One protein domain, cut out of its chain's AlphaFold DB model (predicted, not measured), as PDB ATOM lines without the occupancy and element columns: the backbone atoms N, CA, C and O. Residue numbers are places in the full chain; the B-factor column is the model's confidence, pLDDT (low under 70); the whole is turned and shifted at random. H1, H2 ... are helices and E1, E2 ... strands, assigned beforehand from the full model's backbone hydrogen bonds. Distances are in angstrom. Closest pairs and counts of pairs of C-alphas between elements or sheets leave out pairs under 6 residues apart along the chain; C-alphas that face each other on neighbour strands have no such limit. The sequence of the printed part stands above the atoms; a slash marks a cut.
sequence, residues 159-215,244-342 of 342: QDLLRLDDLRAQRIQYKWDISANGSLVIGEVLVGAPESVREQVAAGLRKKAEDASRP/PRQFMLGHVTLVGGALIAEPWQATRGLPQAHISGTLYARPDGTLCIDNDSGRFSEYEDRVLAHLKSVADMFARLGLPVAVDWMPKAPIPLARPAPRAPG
ATOM      1  N   GLN A 159     251.000 347.170 159.481       90.81
ATOM      2  CA  GLN A 159     251.850 348.157 160.140       90.81
ATOM      3  C   GLN A 159     251.154 348.867 161.313       90.81
ATOM      4  O   GLN A 159     251.812 349.136 162.313       90.81
ATOM      5  N   ASP A 160     249.834 349.064 161.247       90.00
ATOM      6  CA  ASP A 160     249.043 349.729 162.298       90.00
ATOM      7  C   ASP A 160     248.755 348.795 163.491       90.00
ATOM      8  O   ASP A 160     248.340 349.231 164.566       90.00
ATOM      9  N   LEU A 161     248.966 347.486 163.313       89.81
ATOM     10  CA  LEU A 161     248.757 346.454 164.333       89.81
ATOM     11  C   LEU A 161     250.026 346.122 165.123       89.81
ATOM     12  O   LEU A 161     249.954 345.415 166.132       89.81
ATOM     13  N   LEU A 162     251.183 346.602 164.667       91.75
ATOM     14  CA  LEU A 162     252.482 346.365 165.283       91.75
ATOM     15  C   LEU A 162     253.035 347.675 165.848       91.75
ATOM     16  O   LEU A 162     252.953 348.732 165.233       91.75
ATOM     17  N   ARG A 163     253.664 347.611 167.021       91.38
ATOM     18  CA  ARG A 163     254.305 348.762 167.672       91.38
ATOM     19  C   ARG A 163     255.680 349.001 167.046       91.38
ATOM     20  O   ARG A 163     256.711 348.733 167.661       91.38
ATOM     21  N   LEU A 164     255.691 349.428 165.785       93.19
ATOM     22  CA  LEU A 164     256.909 349.516 164.975       93.19
ATOM     23  C   LEU A 164     257.958 350.468 165.563       93.19
ATOM     24  O   LEU A 164     259.148 350.205 165.420       93.19
ATOM     25  N   ASP A 165     257.551 351.512 166.281       91.44
ATOM     26  CA  ASP A 165     258.499 352.451 166.890       91.44
ATOM     27  C   ASP A 165     259.179 351.868 168.134       91.44
ATOM     28  O   ASP A 165     260.390 352.008 168.294       91.44
ATOM     29  N   ASP A 166     258.459 351.094 168.954       88.06
ATOM     30  CA  ASP A 166     259.069 350.305 170.033       88.06
ATOM     31  C   ASP A 166     259.973 349.191 169.486       88.06
ATOM     32  O   ASP A 166     260.989 348.852 170.099       88.06
ATOM     33  N   LEU A 167     259.623 348.621 168.328       89.81
ATOM     34  CA  LEU A 167     260.439 347.627 167.632       89.81
ATOM     35  C   LEU A 167     261.753 348.251 167.132       89.81
ATOM     36  O   LEU A 167     262.818 347.679 167.362       89.81
ATOM     37  N   ARG A 168     261.692 349.448 166.525       90.44
ATOM     38  CA  ARG A 168     262.851 350.258 166.094       90.44
ATOM     39  C   ARG A 168     263.714 350.723 167.265       90.44
ATOM     40  O   ARG A 168     264.932 350.618 167.193       90.44
ATOM     41  N   ALA A 169     263.100 351.128 168.378       85.19
ATOM     42  CA  ALA A 169     263.786 351.431 169.640       85.19
ATOM     43  C   ALA A 169     264.349 350.180 170.361       85.19
ATOM     44  O   ALA A 169     264.961 350.290 171.432       85.19
ATOM     45  N   GLN A 170     264.136 348.984 169.792       81.56
ATOM     46  CA  GLN A 170     264.555 347.677 170.315       81.56
ATOM     47  C   GLN A 170     263.975 347.347 171.705       81.56
ATOM     48  O   GLN A 170     264.497 346.491 172.418       81.56
ATOM     49  N   ARG A 171     262.865 348.002 172.078       80.31
ATOM     50  CA  ARG A 171     262.115 347.805 173.334       80.31
ATOM     51  C   ARG A 171     261.253 346.545 173.326       80.31
ATOM     52  O   ARG A 171     260.871 346.048 174.385       80.31
ATOM     53  N   ILE A 172     260.919 346.039 172.140       84.19
ATOM     54  CA  ILE A 172     260.152 344.806 171.943       84.19
ATOM     55  C   ILE A 172     260.761 343.944 170.838       84.19
ATOM     56  O   ILE A 172     261.555 344.400 170.021       84.19
ATOM     57  N   GLN A 173     260.329 342.687 170.797       86.25
ATOM     58  CA  GLN A 173     260.495 341.795 169.657       86.25
ATOM     59  C   GLN A 173     259.190 341.051 169.410       86.25
ATOM     60  O   GLN A 173     258.429 340.783 170.349       86.25
ATOM     61  N   TYR A 174     258.977 340.658 168.160       90.50
ATOM     62  CA  TYR A 174     257.907 339.756 167.771       90.50
ATOM     63  C   TYR A 174     258.494 338.384 167.435       90.50
ATOM     64  O   TYR A 174     259.545 338.290 166.797       90.50
ATOM     65  N   LYS A 175     257.815 337.304 167.826       90.38
ATOM     66  CA  LYS A 175     257.987 336.008 167.155       90.38
ATOM     67  C   LYS A 175     256.927 335.875 166.076       90.38
ATOM     68  O   LYS A 175     255.843 336.446 166.201       90.38
ATOM     69  N   TRP A 176     257.246 335.114 165.038       92.31
ATOM     70  CA  TRP A 176     256.316 334.794 163.966       92.31
ATOM     71  C   TRP A 176     256.474 333.343 163.508       92.31
ATOM     72  O   TRP A 176     257.548 332.757 163.647       92.31
ATOM     73  N   ASP A 177     255.410 332.761 162.962       90.62
ATOM     74  CA  ASP A 177     255.425 331.454 162.304       90.62
ATOM     75  C   ASP A 177     254.447 331.367 161.130       90.62
ATOM     76  O   ASP A 177     253.464 332.100 161.064       90.62
ATOM     77  N   ILE A 178     254.735 330.442 160.211       91.12
ATOM     78  CA  ILE A 178     253.785 329.937 159.220       91.12
ATOM     79  C   ILE A 178     253.154 328.655 159.776       91.12
ATOM     80  O   ILE A 178     253.830 327.626 159.904       91.12
ATOM     81  N   SER A 179     251.867 328.707 160.117       85.56
ATOM     82  CA  SER A 179     251.110 327.562 160.637       85.56
ATOM     83  C   SER A 179     250.781 326.535 159.548       85.56
ATOM     84  O   SER A 179     250.853 326.829 158.358       85.56
ATOM     85  N   ALA A 180     250.374 325.323 159.947       83.19
ATOM     86  CA  ALA A 180     250.130 324.165 159.067       83.19
ATOM     87  C   ALA A 180     249.163 324.384 157.879       83.19
ATOM     88  O   ALA A 180     249.121 323.589 156.948       83.19
ATOM     89  N   ASN A 181     248.346 325.435 157.922       82.06
ATOM     90  CA  ASN A 181     247.403 325.824 156.872       82.06
ATOM     91  C   ASN A 181     247.943 326.934 155.939       82.06
ATOM     92  O   ASN A 181     247.220 327.348 155.029       82.06
ATOM     93  N   GLY A 182     249.161 327.431 156.174       85.88
ATOM     94  CA  GLY A 182     249.800 328.524 155.438       85.88
ATOM     95  C   GLY A 182     249.562 329.933 155.989       85.88
ATOM     96  O   GLY A 182     250.016 330.892 155.371       85.88
ATOM     97  N   SER A 183     248.856 330.097 157.114       88.19
ATOM     98  CA  SER A 183     248.672 331.418 157.734       88.19
ATOM     99  C   SER A 183     249.954 331.906 158.415       88.19
ATOM    100  O   SER A 183     250.632 331.134 159.091       88.19
ATOM    101  N   LEU A 184     250.252 333.199 158.283       91.31
ATOM    102  CA  LEU A 184     251.285 333.880 159.060       91.31
ATOM    103  C   LEU A 184     250.689 334.322 160.399       91.31
ATOM    104  O   LEU A 184     249.613 334.922 160.450       91.31
ATOM    105  N   VAL A 185     251.384 334.025 161.490       88.75
ATOM    106  CA  VAL A 185     250.962 334.374 162.847       88.75
ATOM    107  C   VAL A 185     252.095 335.115 163.545       88.75
ATOM    108  O   VAL A 185     253.225 334.639 163.543       88.75
ATOM    109  N   ILE A 186     251.808 336.277 164.134       91.19
ATOM    110  CA  ILE A 186     252.792 337.186 164.755       91.19
ATOM    111  C   ILE A 186     252.356 337.485 166.197       91.19
ATOM    112  O   ILE A 186     251.160 337.612 166.445       91.19
ATOM    113  N   GLY A 187     253.284 337.609 167.152       88.94
ATOM    114  CA  GLY A 187     252.969 338.000 168.537       88.94
ATOM    115  C   GLY A 187     254.157 338.593 169.306       88.94
ATOM    116  O   GLY A 187     255.298 338.165 169.117       88.94
ATOM    117  N   GLU A 188     253.892 339.598 170.150       88.12
ATOM    118  CA  GLU A 188     254.887 340.267 171.005       88.12
ATOM    119  C   GLU A 188     255.442 339.270 172.032       88.12
ATOM    120  O   GLU A 188     254.692 338.477 172.604       88.12
ATOM    121  N   VAL A 189     256.756 339.303 172.269       80.94
ATOM    122  CA  VAL A 189     257.428 338.370 173.191       80.94
ATOM    123  C   VAL A 189     257.289 338.779 174.660       80.94
ATOM    124  O   VAL A 189     257.267 337.902 175.509       80.94
ATOM    125  N   LEU A 190     257.201 340.075 174.983       75.75
ATOM    126  CA  LEU A 190     257.200 340.597 176.364       75.75
ATOM    127  C   LEU A 190     255.851 341.221 176.748       75.75
ATOM    128  O   LEU A 190     255.760 342.374 177.176       75.75
ATOM    129  N   VAL A 191     254.777 340.454 176.576       74.00
ATOM    130  CA  VAL A 191     253.409 340.944 176.780       74.00
ATOM    131  C   VAL A 191     253.188 341.363 178.232       74.00
ATOM    132  O   VAL A 191     253.368 340.574 179.156       74.00
ATOM    133  N   GLY A 192     252.759 342.611 178.435       72.75
ATOM    134  CA  GLY A 192     252.470 343.149 179.769       72.75
ATOM    135  C   GLY A 192     253.695 343.346 180.671       72.75
ATOM    136  O   GLY A 192     253.522 343.675 181.839       72.75
ATOM    137  N   ALA A 193     254.919 343.171 180.155       76.69
ATOM    138  CA  ALA A 193     256.138 343.469 180.904       76.69
ATOM    139  C   ALA A 193     256.216 344.966 181.282       76.69
ATOM    140  O   ALA A 193     255.987 345.802 180.397       76.69
ATOM    141  N   PRO A 194     256.583 345.313 182.534       80.19
ATOM    142  CA  PRO A 194     256.947 346.676 182.932       80.19
ATOM    143  C   PRO A 194     258.084 347.255 182.082       80.19
ATOM    144  O   PRO A 194     258.873 346.507 181.498       80.19
ATOM    145  N   GLU A 195     258.216 348.584 182.037       78.81
ATOM    146  CA  GLU A 195     259.269 349.232 181.240       78.81
ATOM    147  C   GLU A 195     260.684 348.850 181.709       78.81
ATOM    148  O   GLU A 195     261.532 348.591 180.861       78.81
ATOM    149  N   SER A 196     260.925 348.677 183.017       79.75
ATOM    150  CA  SER A 196     262.217 348.197 183.544       79.75
ATOM    151  C   SER A 196     262.612 346.826 182.979       79.75
ATOM    152  O   SER A 196     263.742 346.625 182.536       79.75
ATOM    153  N   VAL A 197     261.658 345.896 182.907       79.81
ATOM    154  CA  VAL A 197     261.837 344.550 182.338       79.81
ATOM    155  C   VAL A 197     262.067 344.611 180.825       79.81
ATOM    156  O   VAL A 197     262.930 343.902 180.302       79.81
ATOM    157  N   ARG A 198     261.323 345.467 180.109       76.75
ATOM    158  CA  ARG A 198     261.521 345.698 178.666       76.75
ATOM    159  C   ARG A 198     262.914 346.249 178.392       76.75
ATOM    160  O   ARG A 198     263.612 345.708 177.541       76.75
ATOM    161  N   GLU A 199     263.344 347.253 179.149       80.19
ATOM    162  CA  GLU A 199     264.648 347.896 178.992       80.19
ATOM    163  C   GLU A 199     265.803 346.960 179.389       80.19
ATOM    164  O   GLU A 199     266.820 346.911 178.700       80.19
ATOM    165  N   GLN A 200     265.628 346.111 180.411       81.25
ATOM    166  CA  GLN A 200     266.589 345.053 180.752       81.25
ATOM    167  C   GLN A 200     266.806 344.077 179.580       81.25
ATOM    168  O   GLN A 200     267.944 343.693 179.286       81.25
ATOM    169  N   VAL A 201     265.731 343.670 178.893       76.56
ATOM    170  CA  VAL A 201     265.837 342.805 177.708       76.56
ATOM    171  C   VAL A 201     266.396 343.579 176.512       76.56
ATOM    172  O   VAL A 201     267.283 343.057 175.837       76.56
ATOM    173  N   ALA A 202     265.965 344.823 176.286       76.56
ATOM    174  CA  ALA A 202     266.469 345.699 175.228       76.56
ATOM    175  C   ALA A 202     267.985 345.913 175.340       76.56
ATOM    176  O   ALA A 202     268.706 345.722 174.365       76.56
ATOM    177  N   ALA A 203     268.504 346.195 176.538       79.38
ATOM    178  CA  ALA A 203     269.939 346.293 176.803       79.38
ATOM    179  C   ALA A 203     270.680 344.974 176.508       79.38
ATOM    180  O   ALA A 203     271.778 344.980 175.948       79.38
ATOM    181  N   GLY A 204     270.069 343.827 176.823       77.69
ATOM    182  CA  GLY A 204     270.597 342.508 176.461       77.69
ATOM    183  C   GLY A 204     270.632 342.251 174.947       77.69
ATOM    184  O   GLY A 204     271.563 341.608 174.461       77.69
ATOM    185  N   LEU A 205     269.648 342.764 174.204       70.31
ATOM    186  CA  LEU A 205     269.557 342.665 172.746       70.31
ATOM    187  C   LEU A 205     270.538 343.609 172.041       70.31
ATOM    188  O   LEU A 205     271.288 343.142 171.186       70.31
ATOM    189  N   ARG A 206     270.605 344.882 172.459       74.00
ATOM    190  CA  ARG A 206     271.596 345.874 172.002       74.00
ATOM    191  C   ARG A 206     273.009 345.326 172.160       74.00
ATOM    192  O   ARG A 206     273.743 345.223 171.182       74.00
ATOM    193  N   LYS A 207     273.336 344.812 173.351       77.31
ATOM    194  CA  LYS A 207     274.622 344.154 173.601       77.31
ATOM    195  C   LYS A 207     274.872 342.948 172.686       77.31
ATOM    196  O   LYS A 207     275.984 342.785 172.201       77.31
ATOM    197  N   LYS A 208     273.868 342.099 172.425       69.50
ATOM    198  CA  LYS A 208     274.023 340.967 171.490       69.50
ATOM    199  C   LYS A 208     274.307 341.454 170.060       69.50
ATOM    200  O   LYS A 208     275.077 340.806 169.361       69.50
ATOM    201  N   ALA A 209     273.706 342.567 169.633       68.06
ATOM    202  CA  ALA A 209     273.964 343.174 168.328       68.06
ATOM    203  C   ALA A 209     275.373 343.793 168.242       68.06
ATOM    204  O   ALA A 209     276.067 343.570 167.255       68.06
ATOM    205  N   GLU A 210     275.830 344.486 169.290       70.62
ATOM    206  CA  GLU A 210     277.204 345.008 169.413       70.62
ATOM    207  C   GLU A 210     278.265 343.896 169.451       70.62
ATOM    208  O   GLU A 210     279.305 343.990 168.801       70.62
ATOM    209  N   ASP A 211     278.019 342.825 170.209       69.81
ATOM    210  CA  ASP A 211     278.932 341.682 170.291       69.81
ATOM    211  C   ASP A 211     278.972 340.904 168.954       69.81
ATOM    212  O   ASP A 211     279.994 340.297 168.641       69.81
ATOM    213  N   ALA A 212     277.904 340.951 168.144       62.34
ATOM    214  CA  ALA A 212     277.838 340.332 166.814       62.34
ATOM    215  C   ALA A 212     278.439 341.190 165.682       62.34
ATOM    216  O   ALA A 212     278.801 340.638 164.645       62.34
ATOM    217  N   SER A 213     278.555 342.513 165.856       61.41
ATOM    218  CA  SER A 213     279.209 343.407 164.885       61.41
ATOM    219  C   SER A 213     280.720 343.547 165.100       61.41
ATOM    220  O   SER A 213     281.419 344.100 164.249       61.41
ATOM    221  N   ARG A 214     281.254 343.027 166.212       59.50
ATOM    222  CA  ARG A 214     282.699 342.958 166.466       59.50
ATOM    223  C   ARG A 214     283.348 341.783 165.721       59.50
ATOM    224  O   ARG A 214     282.783 340.689 165.704       59.50
ATOM    225  N   PRO A 215     284.564 341.956 165.167       48.12
ATOM    226  CA  PRO A 215     285.320 340.840 164.606       48.12
ATOM    227  C   PRO A 215     285.636 339.800 165.699       48.12
ATOM    228  O   PRO A 215     285.807 340.170 166.867       48.12
ATOM    229  N   PRO A 244     262.045 338.468 183.421       68.62
ATOM    230  CA  PRO A 244     261.456 338.667 182.096       68.62
ATOM    231  C   PRO A 244     260.717 337.445 181.542       68.62
ATOM    232  O   PRO A 244     259.751 337.584 180.793       68.62
ATOM    233  N   ARG A 245     261.126 336.234 181.943       68.06
ATOM    234  CA  ARG A 245     260.484 334.966 181.563       68.06
ATOM    235  C   ARG A 245     259.022 334.849 181.993       68.06
ATOM    236  O   ARG A 245     258.304 334.071 181.378       68.06
ATOM    237  N   GLN A 246     258.581 335.595 183.006       67.19
ATOM    238  CA  GLN A 246     257.182 335.644 183.456       67.19
ATOM    239  C   GLN A 246     256.265 336.365 182.454       67.19
ATOM    240  O   GLN A 246     255.057 336.143 182.448       67.19
ATOM    241  N   PHE A 247     256.845 337.202 181.590       69.94
ATOM    242  CA  PHE A 247     256.148 337.949 180.540       69.94
ATOM    243  C   PHE A 247     256.366 337.340 179.147       69.94
ATOM    244  O   PHE A 247     255.788 337.816 178.170       69.94
ATOM    245  N   MET A 248     257.177 336.276 179.057       69.56
ATOM    246  CA  MET A 248     257.453 335.532 177.825       69.56
ATOM    247  C   MET A 248     256.297 334.610 177.431       69.56
ATOM    248  O   MET A 248     256.472 333.386 177.343       69.56
ATOM    249  N   LEU A 249     255.139 335.202 177.118       64.44
ATOM    250  CA  LEU A 249     254.072 334.483 176.426       64.44
ATOM    251  C   LEU A 249     254.654 333.856 175.157       64.44
ATOM    252  O   LEU A 249     255.336 334.509 174.367       64.44
ATOM    253  N   GLY A 250     254.471 332.541 175.043       57.72
ATOM    254  CA  GLY A 250     255.283 331.708 174.164       57.72
ATOM    255  C   GLY A 250     255.212 332.085 172.682       57.72
ATOM    256  O   GLY A 250     254.308 332.783 172.227       57.72
ATOM    257  N   HIS A 251     256.164 331.532 171.921       59.00
ATOM    258  CA  HIS A 251     256.135 331.461 170.456       59.00
ATOM    259  C   HIS A 251     254.709 331.261 169.924       59.00
ATOM    260  O   HIS A 251     253.989 330.410 170.440       59.00
ATOM    261  N   VAL A 252     254.325 332.004 168.887       59.75
ATOM    262  CA  VAL A 252     252.931 332.154 168.439       59.75
ATOM    263  C   VAL A 252     252.221 330.810 168.181       59.75
ATOM    264  O   VAL A 252     251.089 330.610 168.617       59.75
ATOM    265  N   THR A 253     252.935 329.839 167.614       52.91
ATOM    266  CA  THR A 253     252.532 328.435 167.417       52.91
ATOM    267  C   THR A 253     252.232 327.646 168.693       52.91
ATOM    268  O   THR A 253     251.408 326.739 168.650       52.91
ATOM    269  N   LEU A 254     252.869 327.939 169.835       52.34
ATOM    270  CA  LEU A 254     252.566 327.282 171.126       52.34
ATOM    271  C   LEU A 254     251.163 327.619 171.630       52.34
ATOM    272  O   LEU A 254     250.660 326.963 172.542       52.34
ATOM    273  N   VAL A 255     250.546 328.632 171.027       48.19
ATOM    274  CA  VAL A 255     249.227 329.144 171.353       48.19
ATOM    275  C   VAL A 255     248.177 328.504 170.438       48.19
ATOM    276  O   VAL A 255     247.441 329.160 169.695       48.19
ATOM    277  N   GLY A 256     248.123 327.172 170.496       40.22
ATOM    278  CA  GLY A 256     247.021 326.387 169.952       40.22
ATOM    279  C   GLY A 256     245.798 326.537 170.851       40.22
ATOM    280  O   GLY A 256     245.796 326.064 171.986       40.22
ATOM    281  N   GLY A 257     244.761 327.213 170.360       38.06
ATOM    282  CA  GLY A 257     243.494 327.314 171.076       38.06
ATOM    283  C   GLY A 257     242.745 325.986 171.022       38.06
ATOM    284  O   GLY A 257     242.372 325.544 169.938       38.06
ATOM    285  N   ALA A 258     242.479 325.384 172.180       36.28
ATOM    286  CA  ALA A 258     241.576 324.243 172.263       36.28
ATOM    287  C   ALA A 258     240.159 324.620 171.775       36.28
ATOM    288  O   ALA A 258     239.708 325.777 171.869       36.28
ATOM    289  N   LEU A 259     239.432 323.623 171.271       39.69
ATOM    290  CA  LEU A 259     237.975 323.676 171.281       39.69
ATOM    291  C   LEU A 259     237.521 323.586 172.742       39.69
ATOM    292  O   LEU A 259     238.078 322.824 173.524       39.69
ATOM    293  N   ILE A 260     236.528 324.394 173.112       43.88
ATOM    294  CA  ILE A 260     236.094 324.576 174.512       43.88
ATOM    295  C   ILE A 260     235.449 323.294 175.089       43.88
ATOM    296  O   ILE A 260     235.275 323.185 176.297       43.88
ATOM    297  N   ALA A 261     235.131 322.319 174.233       43.56
ATOM    298  CA  ALA A 261     234.377 321.113 174.563       43.56
ATOM    299  C   ALA A 261     235.210 319.911 175.059       43.56
ATOM    300  O   ALA A 261     234.615 318.965 175.566       43.56
ATOM    301  N   GLU A 262     236.544 319.908 174.927       45.81
ATOM    302  CA  GLU A 262     237.371 318.738 175.284       45.81
ATOM    303  C   GLU A 262     238.391 319.014 176.403       45.81
ATOM    304  O   GLU A 262     238.928 320.124 176.494       45.81
ATOM    305  N   PRO A 263     238.732 318.004 177.236       48.09
ATOM    306  CA  PRO A 263     239.800 318.120 178.223       48.09
ATOM    307  C   PRO A 263     241.127 318.546 177.583       48.09
ATOM    308  O   PRO A 263     241.568 317.981 176.579       48.09
ATOM    309  N   TRP A 264     241.821 319.504 178.202       45.44
ATOM    310  CA  TRP A 264     243.093 320.046 177.696       45.44
ATOM    311  C   TRP A 264     244.198 318.981 177.540       45.44
ATOM    312  O   TRP A 264     245.158 319.181 176.797       45.44
ATOM    313  N   GLN A 265     244.067 317.834 178.216       41.47
ATOM    314  CA  GLN A 265     244.954 316.680 178.070       41.47
ATOM    315  C   GLN A 265     244.774 315.944 176.728       41.47
ATOM    316  O   GLN A 265     245.762 315.453 176.185       41.47
ATOM    317  N   ALA A 266     243.551 315.881 176.186       40.81
ATOM    318  CA  ALA A 266     243.250 315.209 174.914       40.81
ATOM    319  C   ALA A 266     243.756 316.013 173.703       40.81
ATOM    320  O   ALA A 266     244.210 315.453 172.709       40.81
ATOM    321  N   THR A 267     243.782 317.342 173.827       44.38
ATOM    322  CA  THR A 267     244.189 318.285 172.771       44.38
ATOM    323  C   THR A 267     245.689 318.624 172.784       44.38
ATOM    324  O   THR A 267     246.124 319.585 172.147       44.38
ATOM    325  N   ARG A 268     246.522 317.820 173.467       49.66
ATOM    326  CA  ARG A 268     247.978 318.019 173.642       49.66
ATOM    327  C   ARG A 268     248.808 317.696 172.383       49.66
ATOM    328  O   ARG A 268     249.822 316.995 172.444       49.66
ATOM    329  N   GLY A 269     248.413 318.232 171.233       56.44
ATOM    330  CA  GLY A 269     249.238 318.216 170.030       56.44
ATOM    331  C   GLY A 269     250.528 319.009 170.250       56.44
ATOM    332  O   GLY A 269     250.499 320.132 170.755       56.44
ATOM    333  N   LEU A 270     251.677 318.455 169.842       63.97
ATOM    334  CA  LEU A 270     252.875 319.282 169.690       63.97
ATOM    335  C   LEU A 270     252.586 320.324 168.600       63.97
ATOM    336  O   LEU A 270     252.206 319.920 167.497       63.97
ATOM    337  N   PRO A 271     252.751 321.630 168.867       72.50
ATOM    338  CA  PRO A 271     252.455 322.661 167.880       72.50
ATOM    339  C   PRO A 271     253.401 322.531 166.691       72.50
ATOM    340  O   PRO A 271     254.549 322.124 166.868       72.50
ATOM    341  N   GLN A 272     252.927 322.847 165.488       81.25
ATOM    342  CA  GLN A 272     253.652 322.609 164.238       81.25
ATOM    343  C   GLN A 272     253.719 323.880 163.388       81.25
ATOM    344  O   GLN A 272     252.740 324.623 163.324       81.25
ATOM    345  N   ALA A 273     254.860 324.097 162.732       87.06
ATOM    346  CA  ALA A 273     255.093 325.212 161.813       87.06
ATOM    347  C   ALA A 273     255.861 324.746 160.569       87.06
ATOM    348  O   ALA A 273     256.719 323.861 160.656       87.06
ATOM    349  N   HIS A 274     255.607 325.400 159.435       90.81
ATOM    350  CA  HIS A 274     256.429 325.273 158.228       90.81
ATOM    351  C   HIS A 274     257.763 326.007 158.390       90.81
ATOM    352  O   HIS A 274     258.818 325.438 158.173       90.81
ATOM    353  N   ILE A 275     257.746 327.245 158.878       91.31
ATOM    354  CA  ILE A 275     258.952 328.005 159.224       91.31
ATOM    355  C   ILE A 275     258.592 329.054 160.273       91.31
ATOM    356  O   ILE A 275     257.427 329.437 160.398       91.31
ATOM    357  N   SER A 276     259.571 329.474 161.072       91.19
ATOM    358  CA  SER A 276     259.352 330.464 162.119       91.19
ATOM    359  C   SER A 276     260.630 331.141 162.588       91.19
ATOM    360  O   SER A 276     261.724 330.579 162.469       91.19
ATOM    361  N   GLY A 277     260.475 332.322 163.181       91.69
ATOM    362  CA  GLY A 277     261.593 333.171 163.560       91.69
ATOM    363  C   GLY A 277     261.196 334.397 164.371       91.69
ATOM    364  O   GLY A 277     260.152 334.432 165.028       91.69
ATOM    365  N   THR A 278     262.075 335.391 164.363       91.94
ATOM    366  CA  THR A 278     261.911 336.702 164.999       91.94
ATOM    367  C   THR A 278     261.631 337.764 163.945       91.94
ATOM    368  O   THR A 278     262.157 337.689 162.839       91.94
ATOM    369  N   LEU A 279     260.839 338.771 164.308       93.88
ATOM    370  CA  LEU A 279     260.776 340.072 163.646       93.88
ATOM    371  C   LEU A 279     261.334 341.107 164.634       93.88
ATOM    372  O   LEU A 279     260.882 341.185 165.783       93.88
ATOM    373  N   TYR A 280     262.342 341.857 164.196       92.25
ATOM    374  CA  TYR A 280     263.071 342.865 164.973       92.25
ATOM    375  C   TYR A 280     263.496 344.038 164.082       92.25
ATOM    376  O   TYR A 280     263.311 343.997 162.868       92.25
ATOM    377  N   ALA A 281     264.080 345.076 164.681       92.06
ATOM    378  CA  ALA A 281     264.776 346.131 163.955       92.06
ATOM    379  C   ALA A 281     266.279 346.093 164.255       92.06
ATOM    380  O   ALA A 281     266.692 345.855 165.396       92.06
ATOM    381  N   ARG A 282     267.098 346.341 163.235       88.88
ATOM    382  CA  ARG A 282     268.532 346.620 163.378       88.88
ATOM    383  C   ARG A 282     268.756 348.051 163.922       88.88
ATOM    384  O   ARG A 282     267.805 348.833 163.981       88.88
ATOM    385  N   PRO A 283     269.980 348.418 164.358       84.50
ATOM    386  CA  PRO A 283     270.276 349.757 164.895       84.50
ATOM    387  C   PRO A 283     270.056 350.924 163.916       84.50
ATOM    388  O   PRO A 283     269.880 352.054 164.352       84.50
ATOM    389  N   ASP A 284     270.046 350.651 162.612       87.50
ATOM    390  CA  ASP A 284     269.719 351.592 161.529       87.50
ATOM    391  C   ASP A 284     268.200 351.810 161.340       87.50
ATOM    392  O   ASP A 284     267.785 352.578 160.477       87.50
ATOM    393  N   GLY A 285     267.356 351.122 162.119       86.81
ATOM    394  CA  GLY A 285     265.898 351.134 161.978       86.81
ATOM    395  C   GLY A 285     265.350 350.156 160.931       86.81
ATOM    396  O   GLY A 285     264.126 350.039 160.808       86.81
ATOM    397  N   THR A 286     266.208 349.417 160.215       93.38
ATOM    398  CA  THR A 286     265.791 348.426 159.213       93.38
ATOM    399  C   THR A 286     265.068 347.262 159.884       93.38
ATOM    400  O   THR A 286     265.635 346.556 160.726       93.38
ATOM    401  N   LEU A 287     263.813 347.025 159.492       96.31
ATOM    402  CA  LEU A 287     263.038 345.873 159.953       96.31
ATOM    403  C   LEU A 287     263.558 344.590 159.301       96.31
ATOM    404  O   LEU A 287     263.787 344.552 158.093       96.31
ATOM    405  N   CYS A 288     263.746 343.544 160.099       96.19
ATOM    406  CA  CYS A 288     264.377 342.294 159.684       96.19
ATOM    407  C   CYS A 288     263.614 341.083 160.220       96.19
ATOM    408  O   CYS A 288     263.104 341.111 161.345       96.19
ATOM    409  N   ILE A 289     263.598 340.001 159.438       96.44
ATOM    410  CA  ILE A 289     263.179 338.675 159.894       96.44
ATOM    411  C   ILE A 289     264.339 337.679 159.858       96.44
ATOM    412  O   ILE A 289     265.071 337.596 158.871       96.44
ATOM    413  N   ASP A 290     264.474 336.899 160.930       94.12
ATOM    414  CA  ASP A 290     265.402 335.766 161.018       94.12
ATOM    415  C   ASP A 290     264.657 334.422 160.980       94.12
ATOM    416  O   ASP A 290     263.431 334.375 161.030       94.12
ATOM    417  N   ASN A 291     265.392 333.311 160.930       90.94
ATOM    418  CA  ASN A 291     264.876 331.959 161.173       90.94
ATOM    419  C   ASN A 291     265.166 331.450 162.607       90.94
ATOM    420  O   ASN A 291     265.138 330.245 162.834       90.94
ATOM    421  N   ASP A 292     265.472 332.299 163.595       85.19
ATOM    422  CA  ASP A 292     265.885 331.898 164.955       85.19
ATOM    423  C   ASP A 292     264.701 331.739 165.927       85.19
ATOM    424  O   ASP A 292     264.606 332.364 166.990       85.19
ATOM    425  N   SER A 293     263.766 330.847 165.597       75.00
ATOM    426  CA  SER A 293     262.725 330.411 166.544       75.00
ATOM    427  C   SER A 293     263.255 329.504 167.659       75.00
ATOM    428  O   SER A 293     262.638 329.393 168.725       75.00
ATOM    429  N   GLY A 294     264.374 328.815 167.416       71.25
ATOM    430  CA  GLY A 294     264.996 327.854 168.328       71.25
ATOM    431  C   GLY A 294     264.157 326.606 168.636       71.25
ATOM    432  O   GLY A 294     264.499 325.881 169.569       71.25
ATOM    433  N   ARG A 295     263.035 326.387 167.929       70.94
ATOM    434  CA  ARG A 295     262.151 325.205 168.078       70.94
ATOM    435  C   ARG A 295     261.711 324.568 166.764       70.94
ATOM    436  O   ARG A 295     261.285 323.418 166.787       70.94
ATOM    437  N   PHE A 296     261.789 325.308 165.660       75.69
ATOM    438  CA  PHE A 296     261.405 324.859 164.314       75.69
ATOM    439  C   PHE A 296     262.466 325.222 163.254       75.69
ATOM    440  O   PHE A 296     262.267 325.000 162.061       75.69
ATOM    441  N   SER A 297     263.572 325.815 163.705       74.62
ATOM    442  CA  SER A 297     264.610 326.482 162.916       74.62
ATOM    443  C   SER A 297     265.718 325.563 162.405       74.62
ATOM    444  O   SER A 297     266.511 325.974 161.569       74.62
ATOM    445  N   GLU A 298     265.817 324.357 162.962       83.56
ATOM    446  CA  GLU A 298     266.973 323.462 162.800       83.56
ATOM    447  C   GLU A 298     266.723 322.340 161.781       83.56
ATOM    448  O   GLU A 298     267.620 321.552 161.524       83.56
ATOM    449  N   TYR A 299     265.519 322.229 161.215       88.44
ATOM    450  CA  TYR A 299     265.166 321.135 160.304       88.44
ATOM    451  C   TYR A 299     265.945 321.179 158.980       88.44
ATOM    452  O   TYR A 299     266.215 322.248 158.442       88.44
ATOM    453  N   GLU A 300     266.300 320.005 158.457       89.62
ATOM    454  CA  GLU A 300     267.170 319.849 157.278       89.62
ATOM    455  C   GLU A 300     266.619 320.445 155.972       89.62
ATOM    456  O   GLU A 300     267.387 320.795 155.083       89.62
ATOM    457  N   ASP A 301     265.302 320.625 155.872       91.69
ATOM    458  CA  ASP A 301     264.624 321.231 154.721       91.69
ATOM    459  C   ASP A 301     264.433 322.757 154.848       91.69
ATOM    460  O   ASP A 301     263.767 323.383 154.020       91.69
ATOM    461  N   ARG A 302     264.969 323.391 155.899       91.38
ATOM    462  CA  ARG A 302     264.894 324.845 156.065       91.38
ATOM    463  C   ARG A 302     265.950 325.496 155.177       91.38
ATOM    464  O   ARG A 302     267.142 325.411 155.453       91.38
ATOM    465  N   VAL A 303     265.502 326.217 154.148       92.62
ATOM    466  CA  VAL A 303     266.371 326.952 153.215       92.62
ATOM    467  C   VAL A 303     266.036 328.443 153.159       92.62
ATOM    468  O   VAL A 303     264.909 328.859 153.433       92.62
ATOM    469  N   LEU A 304     267.007 329.253 152.722       95.06
ATOM    470  CA  LEU A 304     266.873 330.704 152.542       95.06
ATOM    471  C   LEU A 304     265.648 331.104 151.693       95.06
ATOM    472  O   LEU A 304     265.016 332.119 151.978       95.06
ATOM    473  N   ALA A 305     265.289 330.313 150.677       95.81
ATOM    474  CA  ALA A 305     264.133 330.579 149.814       95.81
ATOM    475  C   ALA A 305     262.795 330.598 150.583       95.81
ATOM    476  O   ALA A 305     261.927 331.419 150.286       95.81
ATOM    477  N   HIS A 306     262.653 329.768 151.622       95.19
ATOM    478  CA  HIS A 306     261.464 329.762 152.477       95.19
ATOM    479  C   HIS A 306     261.366 331.047 153.309       95.19
ATOM    480  O   HIS A 306     260.285 331.607 153.453       95.19
ATOM    481  N   LEU A 307     262.496 331.557 153.816       96.25
ATOM    482  CA  LEU A 307     262.522 332.817 154.566       96.25
ATOM    483  C   LEU A 307     262.273 334.032 153.654       96.25
ATOM    484  O   LEU A 307     261.552 334.946 154.048       96.25
ATOM    485  N   LYS A 308     262.772 334.007 152.409       97.50
ATOM    486  CA  LYS A 308     262.419 335.001 151.376       97.50
ATOM    487  C   LYS A 308     260.917 335.000 151.071       97.50
ATOM    488  O   LYS A 308     260.303 336.054 151.139       97.50
ATOM    489  N   SER A 309     260.303 333.825 150.903       96.38
ATOM    490  CA  SER A 309     258.845 333.693 150.703       96.38
ATOM    491  C   SER A 309     258.006 334.296 151.842       96.38
ATOM    492  O   SER A 309     256.864 334.705 151.621       96.38
ATOM    493  N   VAL A 310     258.549 334.352 153.067       96.62
ATOM    494  CA  VAL A 310     257.926 335.054 154.202       96.62
ATOM    495  C   VAL A 310     258.154 336.567 154.108       96.62
ATOM    496  O   VAL A 310     257.206 337.323 154.304       96.62
ATOM    497  N   ALA A 311     259.359 337.028 153.758       97.62
ATOM    498  CA  ALA A 311     259.635 338.452 153.536       97.62
ATOM    499  C   ALA A 311     258.773 339.052 152.408       97.62
ATOM    500  O   ALA A 311     258.239 340.148 152.565       97.62
ATOM    501  N   ASP A 312     258.544 338.304 151.326       96.19
ATOM    502  CA  ASP A 312     257.648 338.696 150.232       96.19
ATOM    503  C   ASP A 312     256.191 338.830 150.710       96.19
ATOM    504  O   ASP A 312     255.468 339.737 150.293       96.19
ATOM    505  N   MET A 313     255.748 337.960 151.629       94.62
ATOM    506  CA  MET A 313     254.434 338.086 152.267       94.62
ATOM    507  C   MET A 313     254.351 339.360 153.121       94.62
ATOM    508  O   MET A 313     253.378 340.099 153.007       94.62
ATOM    509  N   PHE A 314     255.378 339.652 153.921       96.25
ATOM    510  CA  PHE A 314     255.488 340.892 154.700       96.25
ATOM    511  C   PHE A 314     255.458 342.150 153.808       96.25
ATOM    512  O   PHE A 314     254.691 343.075 154.077       96.25
ATOM    513  N   ALA A 315     256.196 342.156 152.693       95.25
ATOM    514  CA  ALA A 315     256.186 343.251 151.723       95.25
ATOM    515  C   ALA A 315     254.796 343.461 151.091       95.25
ATOM    516  O   ALA A 315     254.305 344.589 151.044       95.25
ATOM    517  N   ARG A 316     254.109 342.380 150.689       92.69
ATOM    518  CA  ARG A 316     252.726 342.433 150.170       92.69
ATOM    519  C   ARG A 316     251.686 342.878 151.207       92.69
ATOM    520  O   ARG A 316     250.598 343.295 150.825       92.69
ATOM    521  N   LEU A 317     252.014 342.803 152.497       91.94
ATOM    522  CA  LEU A 317     251.208 343.309 153.613       91.94
ATOM    523  C   LEU A 317     251.518 344.778 153.966       91.94
ATOM    524  O   LEU A 317     250.992 345.279 154.957       91.94
ATOM    525  N   GLY A 318     252.358 345.461 153.177       92.88
ATOM    526  CA  GLY A 318     252.749 346.859 153.391       92.88
ATOM    527  C   GLY A 318     253.921 347.056 154.358       92.88
ATOM    528  O   GLY A 318     254.237 348.193 154.701       92.88
ATOM    529  N   LEU A 319     254.581 345.977 154.791       95.31
ATOM    530  CA  LEU A 319     255.659 346.014 155.780       95.31
ATOM    531  C   LEU A 319     256.925 345.322 155.241       95.31
ATOM    532  O   LEU A 319     257.191 344.181 155.611       95.31
ATOM    533  N   PRO A 320     257.709 345.960 154.353       96.44
ATOM    534  CA  PRO A 320     258.930 345.358 153.821       96.44
ATOM    535  C   PRO A 320     259.953 345.078 154.934       96.44
ATOM    536  O   PRO A 320     260.171 345.904 155.821       96.44
ATOM    537  N   VAL A 321     260.592 343.907 154.866       97.56
ATOM    538  CA  VAL A 321     261.592 343.436 155.837       97.56
ATOM    539  C   VAL A 321     262.809 342.851 155.125       97.56
ATOM    540  O   VAL A 321     262.681 342.181 154.101       97.56
ATOM    541  N   ALA A 322     263.998 343.069 155.684       97.50
ATOM    542  CA  ALA A 322     265.212 342.380 155.263       97.50
ATOM    543  C   ALA A 322     265.256 340.940 155.810       97.50
ATOM    544  O   ALA A 322     264.626 340.614 156.818       97.50
ATOM    545  N   VAL A 323     266.025 340.076 155.148       96.88
ATOM    546  CA  VAL A 323     266.183 338.660 155.508       96.88
ATOM    547  C   VAL A 323     267.541 338.430 156.169       96.88
ATOM    548  O   VAL A 323     268.571 338.585 155.518       96.88
ATOM    549  N   ASP A 324     267.534 337.995 157.430       94.81
ATOM    550  CA  ASP A 324     268.723 337.599 158.194       94.81
ATOM    551  C   ASP A 324     268.749 336.071 158.383       94.81
ATOM    552  O   ASP A 324     268.255 335.509 159.361       94.81
ATOM    553  N   TRP A 325     269.322 335.366 157.404       93.19
ATOM    554  CA  TRP A 325     269.432 333.908 157.453       93.19
ATOM    555  C   TRP A 325     270.537 333.452 158.409       93.19
ATOM    556  O   TRP A 325     271.723 333.665 158.161       93.19
ATOM    557  N   MET A 326     270.149 332.750 159.471       88.69
ATOM    558  CA  MET A 326     271.071 332.111 160.399       88.69
ATOM    559  C   MET A 326     271.246 330.631 160.023       88.69
ATOM    560  O   MET A 326     270.321 329.842 160.258       88.69
ATOM    561  N   PRO A 327     272.407 330.206 159.488       84.12
ATOM    562  CA  PRO A 327     272.673 328.789 159.270       84.12
ATOM    563  C   PRO A 327     272.661 328.034 160.608       84.12
ATOM    564  O   PRO A 327     273.160 328.519 161.627       84.12
ATOM    565  N   LYS A 328     272.070 326.839 160.606       82.56
ATOM    566  CA  LYS A 328     272.000 325.918 161.750       82.56
ATOM    567  C   LYS A 328     272.532 324.557 161.309       82.56
ATOM    568  O   LYS A 328     272.472 324.233 160.126       82.56
ATOM    569  N   ALA A 329     273.019 323.754 162.254       82.25
ATOM    570  CA  ALA A 329     273.262 322.341 161.984       82.25
ATOM    571  C   ALA A 329     271.906 321.659 161.697       82.25
ATOM    572  O   ALA A 329     271.013 321.768 162.544       82.25
ATOM    573  N   PRO A 330     271.721 321.015 160.531       83.69
ATOM    574  CA  PRO A 330     270.440 320.434 160.153       83.69
ATOM    575  C   PRO A 330     270.103 319.216 161.023       83.69
ATOM    576  O   PRO A 330     270.976 318.412 161.352       83.69
ATOM    577  N   ILE A 331     268.825 319.063 161.372       83.50
ATOM    578  CA  ILE A 331     268.277 317.867 162.019       83.50
ATOM    579  C   ILE A 331     267.297 317.147 161.082       83.50
ATOM    580  O   ILE A 331     266.513 317.825 160.405       83.50
ATOM    581  N   PRO A 332     267.264 315.800 161.104       85.88
ATOM    582  CA  PRO A 332     266.322 315.025 160.310       85.88
ATOM    583  C   PRO A 332     264.865 315.431 160.530       85.88
ATOM    584  O   PRO A 332     264.446 315.724 161.663       85.88
ATOM    585  N   LEU A 333     264.076 315.413 159.456       88.88
ATOM    586  CA  LEU A 333     262.646 315.681 159.538       88.88
ATOM    587  C   LEU A 333     261.944 314.656 160.439       88.88
ATOM    588  O   LEU A 333     262.160 313.449 160.355       88.88
ATOM    589  N   ALA A 334     261.044 315.136 161.299       84.25
ATOM    590  CA  ALA A 334     260.219 314.268 162.141       84.25
ATOM    591  C   ALA A 334     258.969 313.752 161.416       84.25
ATOM    592  O   ALA A 334     258.320 312.814 161.876       84.25
ATOM    593  N   ARG A 335     258.617 314.405 160.310       81.12
ATOM    594  CA  ARG A 335     257.617 313.984 159.334       81.12
ATOM    595  C   ARG A 335     258.240 314.122 157.952       81.12
ATOM    596  O   ARG A 335     258.787 315.195 157.703       81.12
ATOM    597  N   PRO A 336     258.165 313.116 157.070       81.19
ATOM    598  CA  PRO A 336     258.619 313.271 155.694       81.19
ATOM    599  C   PRO A 336     257.972 314.499 155.047       81.19
ATOM    600  O   PRO A 336     256.796 314.777 155.295       81.19
ATOM    601  N   ALA A 337     258.720 315.225 154.217       77.44
ATOM    602  CA  ALA A 337     258.116 316.249 153.375       77.44
ATOM    603  C   ALA A 337     257.070 315.594 152.446       77.44
ATOM    604  O   ALA A 337     257.332 314.498 151.931       77.44
ATOM    605  N   PRO A 338     255.901 316.223 152.214       77.69
ATOM    606  CA  PRO A 338     254.942 315.724 151.239       77.69
ATOM    607  C   PRO A 338     255.620 315.635 149.872       77.69
ATOM    608  O   PRO A 338     256.203 316.611 149.398       77.69
ATOM    609  N   ARG A 339     255.557 314.464 149.233       68.81
ATOM    610  CA  ARG A 339     256.012 314.332 147.848       68.81
ATOM    611  C   ARG A 339     255.015 315.060 146.952       68.81
ATOM    612  O   ARG A 339     253.809 314.862 147.101       68.81
ATOM    613  N   ALA A 340     255.512 315.867 146.018       56.72
ATOM    614  CA  ALA A 340     254.684 316.296 144.901       56.72
ATOM    615  C   ALA A 340     254.210 315.042 144.136       56.72
ATOM    616  O   ALA A 340     255.012 314.114 143.976       56.72
ATOM    617  N   PRO A 341     252.941 314.972 143.695       54.50
ATOM    618  CA  PRO A 341     252.541 313.965 142.720       54.50
ATOM    619  C   PRO A 341     253.355 314.191 141.439       54.50
ATOM    620  O   PRO A 341     253.484 315.334 140.991       54.50
ATOM    621  N   GLY A 342     253.956 313.114 140.929       40.31
ATOM    622  CA  GLY A 342     254.686 313.094 139.656       40.31
ATOM    623  C   GLY A 342     253.788 312.740 138.482       40.31
ATOM    624  O   GLY A 342     252.667 312.247 138.742       40.31
TER     625      GLY A 342
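AT A GLANCE: This is residues 159 to 215 and 244 to 342 of the 342 residues of an uncharacterized protein of Acidovorax citrulli (strain AAC00-1) (UniProt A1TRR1). A strongly twisted sheet of five strands curls round one helix, H3, which packs on one face of it; the longest helix, H2, lies off the sheet, and short H1 sits by the end of E3. Residues 260 to 265 stick out in a long loop before E3, and residues 325 to 342 make a tail with no named element. The printed part has 156 residues with three named helices and five named strands, in the order H1 E1 E2 H2 E3 E4 H3 E5. The sheet runs E2 E1 E3 E4 E5 and is mixed; the class is mixed, helices and strands, with under half of the residues in named elements. The whole is compact, with a radius of gyration of the C-alphas of 16.9 A and spans of 46 by 40 by 31 A.

IN THESE COORDINATES: In the sheet, E3 is residues 272 to 281, 26.0 A long, and bends by 60 degrees at residue 275. E1 is residues 174 to 179, 15.7 A, and E2 residues 184 to 188, 14.0 A. E4 is residues 287 to 290 and E5 residues 322 to 324, with C-alpha 324 at (268.723, 337.599, 158.194). H3 is residues 304 to 316, 18.5 A. H2 is residues 195 to 213, 26.4 A. H1 is residues 164 to 168, with C-alpha 164 at (256.909, 349.516, 164.975).

HOW THE PARTS SIT: E3 pairs antiparallel with E1 over its residues 273 to 279, for instance N 176 and O 277 at 3.0 A, and with E4 over its residues 279 to 281, with N 288 and O 280 at 2.8 A. E1 and E2 form an antiparallel hairpin, with N 177 and O 185 at 2.9 A; E3 and E4 form another hairpin. E5 is the parallel neighbour of E4, with N 322 and O 287 at 2.8 A. E4, H3 and E5 make a strand-helix-strand unit, two parallel neighbour strands with a helix between, and its crossover is right-handed. H3 is on the sheet, in two layers, helix on one face; the closest C-alphas of H3 and E5 are those of Lys 308 and Val 323, 6.7 A. H1 is on the same face as H3, over none of the strands, at a height over the sheet of 4.3 A, only just above its level. The closest C-alphas of H1 and E3 are those of Arg 168 and Ala 281, 5.0 A. H2 is not on the sheet and is apart from H1 and H3. In H1, H2 and H3 every O i to N i+4 pair is within hydrogen-bond range.

THE WHOLE: The two C-alphas farthest apart, those of Ser 196 and Gly 342, are 56.7 A apart. Residues 216 to 243 are not printed; C-alphas 215 and 244 are 29.7 A apart across that cut. Of the links printed whole, E4 to H3 is long. The mean pLDDT of the printed part is 79.0, and residues 208 to 209, 211 to 215, 244 to 270 and 339 to 342 are under 70.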